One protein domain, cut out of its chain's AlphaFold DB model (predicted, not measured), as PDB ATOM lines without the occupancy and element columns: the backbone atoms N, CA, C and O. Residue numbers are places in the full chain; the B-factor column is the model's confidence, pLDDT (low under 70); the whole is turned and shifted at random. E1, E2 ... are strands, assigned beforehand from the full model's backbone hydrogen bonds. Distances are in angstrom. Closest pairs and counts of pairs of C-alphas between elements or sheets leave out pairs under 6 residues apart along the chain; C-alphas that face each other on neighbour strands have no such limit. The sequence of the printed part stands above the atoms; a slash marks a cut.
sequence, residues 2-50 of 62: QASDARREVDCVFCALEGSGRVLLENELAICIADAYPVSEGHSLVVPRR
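Overview. This is residues 2 to 50 of the 62 residues of the protein "HIT domain-containing protein" of Synechococcus sp. SynAce01 (UniProt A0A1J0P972). Little of this domain is regular: a small three-strand sheet has residues 12 to 18 of a long unnamed stretch looping over one face, while Gln 2 and the loop at Glu 41 reach the far ends. The 49 printed residues hold no named helix and E1, E2 and E3, a meander, each strand the antiparallel neighbour of the one before. The class is all strand, with 14 residues in named elements; the whole is only just loose, close to compact, radius of gyration of the C-alphas 11.9 A, spans 41 by 22 by 18 A.

Along the chain. Pass residues 2 to 22 and find C-alpha 23 at (33.401, -29.783, 33.874), where E1, residues 23 to 26, begins. E2 is residues 30 to 34, 13.7 A long. E3, residues 44 to 48, 13.1 A, ends at (23.733, -29.384, 26.329).

Arrangement. Inner strand E2 forms hairpins with E1, N 24 to O 32 at 2.8 A, and E3, N 31 to O 47 at 2.9 A, both within hydrogen-bond range.

Size, cuts and confidence. The printed part has no cut and no long link; pLDDT is under 70 at residues 2 to 6.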
ATOM      1  N   GLN A   2       4.639 -34.539  26.341       38.06
ATOM      2  CA  GLN A   2       5.733 -35.447  25.978       38.06
ATOM      3  C   GLN A   2       6.940 -35.052  26.826       38.06
ATOM      4  O   GLN A   2       7.627 -34.075  26.547       38.06
ATOM      5  N   ALA A   3       7.117 -35.792  27.916       46.84
ATOM      6  CA  ALA A   3       8.379 -35.878  28.617       46.84
ATOM      7  C   ALA A   3       9.323 -36.709  27.736       46.84
ATOM      8  O   ALA A   3       9.032 -37.864  27.437       46.84
ATOM      9  N   SER A   4      10.423 -36.116  27.287       48.47
ATOM     10  CA  SER A   4      11.636 -36.863  26.923       48.47
ATOM     11  C   SER A   4      12.839 -36.039  27.365       48.47
ATOM     12  O   SER A   4      13.662 -35.552  26.593       48.47
ATOM     13  N   ASP A   5      12.824 -35.828  28.675       58.78
ATOM     14  CA  ASP A   5      13.956 -35.456  29.496       58.78
ATOM     15  C   ASP A   5      15.038 -36.551  29.355       58.78
ATOM     16  O   ASP A   5      14.718 -37.740  29.336       58.78
ATOM     17  N   ALA A   6      16.296 -36.146  29.175       60.78
ATOM     18  CA  ALA A   6      17.489 -36.998  29.057       60.78
ATOM     19  C   ALA A   6      17.539 -38.044  27.912       60.78
ATOM     20  O   ALA A   6      17.598 -39.254  28.134       60.78
ATOM     21  N   ARG A   7      17.686 -37.595  26.658       71.38
ATOM     22  CA  ARG A   7      18.321 -38.441  25.627       71.38
ATOM     23  C   ARG A   7      19.830 -38.408  25.864       71.38
ATOM     24  O   ARG A   7      20.473 -37.460  25.438       71.38
ATOM     25  N   ARG A   8      20.389 -39.372  26.597       77.75
ATOM     26  CA  ARG A   8      21.842 -39.615  26.645       77.75
ATOM     27  C   ARG A   8      22.156 -40.814  25.764       77.75
ATOM     28  O   ARG A   8      21.413 -41.789  25.780       77.75
ATOM     29  N   GLU A   9      23.252 -40.733  25.025       86.88
ATOM     30  CA  GLU A   9      23.734 -41.823  24.176       86.88
ATOM     31  C   GLU A   9      24.998 -42.431  24.781       86.88
ATOM     32  O   GLU A   9      25.935 -41.703  25.119       86.88
ATOM     33  N   VAL A  10      25.011 -43.760  24.931       84.25
ATOM     34  CA  VAL A  10      26.085 -44.509  25.616       84.25
ATOM     35  C   VAL A  10      27.430 -44.329  24.909       84.25
ATOM     36  O   VAL A  10      28.455 -44.186  25.570       84.25
ATOM     37  N   ASP A  11      27.408 -44.233  23.580       88.94
ATOM     38  CA  ASP A  11      28.608 -44.104  22.749       88.94
ATOM     39  C   ASP A  11      28.949 -42.644  22.394       88.94
ATOM     40  O   ASP A  11      29.828 -42.371  21.573       88.94
ATOM     41  N   CYS A  12      28.269 -41.666  23.001       90.25
ATOM     42  CA  CYS A  12      28.549 -40.258  22.753       90.25
ATOM     43  C   CYS A  12      29.635 -39.732  23.698       90.25
ATOM     44  O   CYS A  12      29.436 -39.618  24.910       90.25
ATOM     45  N   VAL A  13      30.757 -39.295  23.117       90.25
ATOM     46  CA  VAL A  13      31.881 -38.704  23.861       90.25
ATOM     47  C   VAL A  13      31.469 -37.511  24.715       90.25
ATOM     48  O   VAL A  13      32.025 -37.335  25.789       90.25
ATOM     49  N   PHE A  14      30.478 -36.726  24.283       90.94
ATOM     50  CA  PHE A  14      29.966 -35.582  25.036       90.94
ATOM     51  C   PHE A  14      29.067 -36.005  26.196       90.94
ATOM     52  O   PHE A  14      29.203 -35.477  27.297       90.94
ATOM     53  N   CYS A  15      28.199 -37.003  25.991       90.00
ATOM     54  CA  CYS A  15      27.372 -37.546  27.067       90.00
ATOM     55  C   CYS A  15      28.232 -38.182  28.164       90.00
ATOM     56  O   CYS A  15      27.871 -38.094  29.333       90.00
ATOM     57  N   ALA A  16      29.374 -38.780  27.818       90.00
ATOM     58  CA  ALA A  16      30.306 -39.367  28.781       90.00
ATOM     59  C   ALA A  16      31.085 -38.332  29.621       90.00
ATOM     60  O   ALA A  16      31.700 -38.698  30.622       90.00
ATOM     61  N   LEU A  17      31.078 -37.043  29.248       88.00
ATOM     62  CA  LEU A  17      31.785 -35.999  30.003       88.00
ATOM     63  C   LEU A  17      31.102 -35.643  31.321       88.00
ATOM     64  O   LEU A  17      31.768 -35.177  32.249       88.00
ATOM     65  N   GLU A  18      29.797 -35.864  31.411       80.56
ATOM     66  CA  GLU A  18      29.024 -35.667  32.629       80.56
ATOM     67  C   GLU A  18      29.532 -36.634  33.713       80.56
ATOM     68  O   GLU A  18      29.414 -37.852  33.582       80.56
ATOM     69  N   GLY A  19      30.168 -36.093  34.759       80.19
ATOM     70  CA  GLY A  19      30.820 -36.875  35.821       80.19
ATOM     71  C   GLY A  19      32.301 -37.210  35.584       80.19
ATOM     72  O   GLY A  19      32.929 -37.821  36.444       80.19
ATOM     73  N   SER A  20      32.901 -36.768  34.472       86.06
ATOM     74  CA  SER A  20      34.328 -36.999  34.166       86.06
ATOM     75  C   SER A  20      35.309 -36.128  34.969       86.06
ATOM     76  O   SER A  20      36.521 -36.285  34.835       86.06
ATOM     77  N   GLY A  21      34.812 -35.161  35.750       88.38
ATOM     78  CA  GLY A  21      35.632 -34.169  36.458       88.38
ATOM     79  C   GLY A  21      36.237 -33.077  35.562       88.38
ATOM     80  O   GLY A  21      36.942 -32.207  36.058       88.38
ATOM     81  N   ARG A  22      35.957 -33.092  34.250       90.44
ATOM     82  CA  ARG A  22      36.426 -32.081  33.278       90.44
ATOM     83  C   ARG A  22      35.505 -30.861  33.148       90.44
ATOM     84  O   ARG A  22      35.773 -29.978  32.335       90.44
ATOM     85  N   VAL A  23      34.409 -30.845  33.897       94.06
ATOM     86  CA  VAL A  23      33.401 -29.783  33.874       94.06
ATOM     87  C   VAL A  23      33.940 -28.563  34.618       94.06
ATOM     88  O   VAL A  23      34.319 -28.663  35.782       94.06
ATOM     89  N   LEU A  24      33.980 -27.419  33.935       94.69
ATOM     90  CA  LEU A  24      34.382 -26.131  34.504       94.69
ATOM     91  C   LEU A  24      33.210 -25.443  35.210       94.69
ATOM     92  O   LEU A  24      33.374 -24.866  36.280       94.69
ATOM     93  N   LEU A  25      32.038 -25.483  34.575       94.12
ATOM     94  CA  LEU A  25      30.791 -24.868  35.023       94.12
ATOM     95  C   LEU A  25      29.628 -25.739  34.555       94.12
ATOM     96  O   LEU A  25      29.707 -26.358  33.494       94.12
ATOM     97  N   GLU A  26      28.530 -25.748  35.297       93.56
ATOM     98  CA  GLU A  26      27.328 -26.469  34.899       93.56
ATOM     99  C   GLU A  26      26.058 -25.833  35.454       93.56
ATOM    100  O   GLU A  26      26.079 -25.146  36.475       93.56
ATOM    101  N   ASN A  27      24.945 -26.083  34.772       91.69
ATOM    102  CA  ASN A  27      23.604 -25.814  35.270       91.69
ATOM    103  C   ASN A  27      22.678 -26.992  34.918       91.69
ATOM    104  O   ASN A  27      23.139 -28.069  34.521       91.69
ATOM    105  N   GLU A  28      21.372 -26.799  35.079       89.19
ATOM    106  CA  GLU A  28      20.355 -27.819  34.801       89.19
ATOM    107  C   GLU A  28      20.307 -28.245  33.321       89.19
ATOM    108  O   GLU A  28      19.952 -29.382  33.026       89.19
ATOM    109  N   LEU A  29      20.713 -27.379  32.385       88.19
ATOM    110  CA  LEU A  29      20.533 -27.588  30.944       88.19
ATOM    111  C   LEU A  29      21.828 -27.936  30.197       88.19
ATOM    112  O   LEU A  29      21.787 -28.633  29.178       88.19
ATOM    113  N   ALA A  30      22.979 -27.472  30.681       91.19
ATOM    114  CA  ALA A  30      24.251 -27.582  29.979       91.19
ATOM    115  C   ALA A  30      25.457 -27.685  30.922       91.19
ATOM    116  O   ALA A  30      25.416 -27.303  32.094       91.19
ATOM    117  N   ILE A  31      26.558 -28.172  30.354       93.81
ATOM    118  CA  ILE A  31      27.890 -28.179  30.957       93.81
ATOM    119  C   ILE A  31      28.850 -27.350  30.102       93.81
ATOM    120  O   ILE A  31      28.706 -27.264  28.884       93.81
ATOM    121  N   CYS A  32      29.854 -26.762  30.738       95.50
ATOM    122  CA  CYS A  32      30.964 -26.083  30.084       95.50
ATOM    123  C   CYS A  32      32.262 -26.839  30.371       95.50
ATOM    124  O   CYS A  32      32.551 -27.171  31.524       95.50
ATOM    125  N   ILE A  33      33.052 -27.101  29.334       95.56
ATOM    126  CA  ILE A  33      34.348 -27.782  29.424       95.56
ATOM    127  C   ILE A  33      35.416 -26.970  28.694       95.56
ATOM    128  O   ILE A  33      35.112 -26.299  27.709       95.56
ATOM    129  N   ALA A  34      36.675 -27.083  29.111       95.12
ATOM    130  CA  ALA A  34      37.783 -26.571  28.308       95.12
ATOM    131  C   ALA A  34      37.889 -27.359  26.995       95.12
ATOM    132  O   ALA A  34      37.796 -28.595  27.001       95.12
ATOM    133  N   ASP A  35      38.123 -26.656  25.886       93.69
ATOM    134  CA  ASP A  35      38.440 -27.317  24.625       93.69
ATOM    135  C   ASP A  35      39.793 -28.046  24.747       93.69
ATOM    136  O   ASP A  35      40.730 -27.555  25.378       93.69
ATOM    137  N   ALA A  36      39.892 -29.241  24.164       91.69
ATOM    138  CA  ALA A  36      41.152 -29.980  24.092       91.69
ATOM    139  C   ALA A  36      42.135 -29.350  23.086       91.69
ATOM    140  O   ALA A  36      43.343 -29.544  23.213       91.69
ATOM    141  N   TYR A  37      41.621 -28.594  22.113       94.06
ATOM    142  CA  TYR A  37      42.371 -27.911  21.062       94.06
ATOM    143  C   TYR A  37      41.910 -26.447  20.947       94.06
ATOM    144  O   TYR A  37      41.333 -26.047  19.933       94.06
ATOM    145  N   PRO A  38      42.140 -25.630  21.990       93.25
ATOM    146  CA  PRO A  38      41.615 -24.275  22.052       93.25
ATOM    147  C   PRO A  38      42.222 -23.384  20.962       93.25
ATOM    148  O   PRO A  38      43.441 -23.308  20.807       93.25
ATOM    149  N   VAL A  39      41.367 -22.654  20.240       95.38
ATOM    150  CA  VAL A  39      41.801 -21.658  19.236       95.38
ATOM    151  C   VAL A  39      42.436 -20.429  19.902       95.38
ATOM    152  O   VAL A  39      43.320 -19.791  19.335       95.38
ATOM    153  N   SER A  40      41.988 -20.097  21.111       96.00
ATOM    154  CA  SER A  40      42.471 -18.979  21.921       96.00
ATOM    155  C   SER A  40      42.469 -19.357  23.399       96.00
ATOM    156  O   SER A  40      41.778 -20.294  23.805       96.00
ATOM    157  N   GLU A  41      43.201 -18.606  24.221       96.00
ATOM    158  CA  GLU A  41      43.171 -18.790  25.673       96.00
ATOM    159  C   GLU A  41      41.729 -18.725  26.204       96.00
ATOM    160  O   GLU A  41      40.942 -17.864  25.807       96.00
ATOM    161  N   GLY A  42      41.368 -19.685  27.060       94.00
ATOM    162  CA  GLY A  42      40.032 -19.785  27.655       94.00
ATOM    163  C   GLY A  42      38.933 -20.351  26.745       94.00
ATOM    164  O   GLY A  42      37.793 -20.462  27.200       94.00
ATOM    165  N   HIS A  43      39.234 -20.738  25.496       97.00
ATOM    166  CA  HIS A  43      38.237 -21.347  24.607       97.00
ATOM    167  C   HIS A  43      37.625 -22.595  25.255       97.00
ATOM    168  O   HIS A  43      38.326 -23.535  25.638       97.00
ATOM    169  N   SER A  44      36.300 -22.584  25.373       95.44
ATOM    170  CA  SER A  44      35.527 -23.604  26.071       95.44
ATOM    171  C   SER A  44      34.306 -24.001  25.250       95.44
ATOM    172  O   SER A  44      33.770 -23.196  24.488       95.44
ATOM    173  N   LEU A  45      33.859 -25.240  25.422       94.62
ATOM    174  CA  LEU A  45      32.686 -25.786  24.756       94.62
ATOM    175  C   LEU A  45      31.515 -25.807  25.735       94.62
ATOM    176  O   LEU A  45      31.619 -26.394  26.814       94.62
ATOM    177  N   VAL A  46      30.396 -25.198  25.338       93.56
ATOM    178  CA  VAL A  46      29.112 -25.321  26.038       93.56
ATOM    179  C   VAL A  46      28.325 -26.444  25.379       93.56
ATOM    180  O   VAL A  46      27.980 -26.368  24.200       93.56
ATOM    181  N   VAL A  47      28.070 -27.500  26.139       91.31
ATOM    182  CA  VAL A  47      27.468 -28.740  25.658       91.31
ATOM    183  C   VAL A  47      26.144 -28.957  26.394       91.31
ATOM    184  O   VAL A  47      26.145 -29.024  27.626       91.31
ATOM    185  N   PRO A  48      25.004 -29.075  25.689       90.75
ATOM    186  CA  PRO A  48      23.733 -29.384  26.329       90.75
ATOM    187  C   PRO A  48      23.770 -30.786  26.949       90.75
ATOM    188  O   PRO A  48      24.333 -31.717  26.371       90.75
ATOM    189  N   ARG A  49      23.117 -30.969  28.101       87.94
ATOM    190  CA  ARG A  49      22.970 -32.300  28.728       87.94
ATOM    191  C   ARG A  49      22.147 -33.255  27.862       87.94
ATOM    192  O   ARG A  49      22.316 -34.472  27.915       87.94
ATOM    193  N   ARG A  50      21.255 -32.703  27.036       88.25
ATOM    194  CA  ARG A  50      20.454 -33.452  26.070       88.25
ATOM    195  C   ARG A  50      21.265 -33.731  24.805       88.25
ATOM    196  O   ARG A  50      21.698 -32.798  24.135       88.25
TER     197      ARG A  50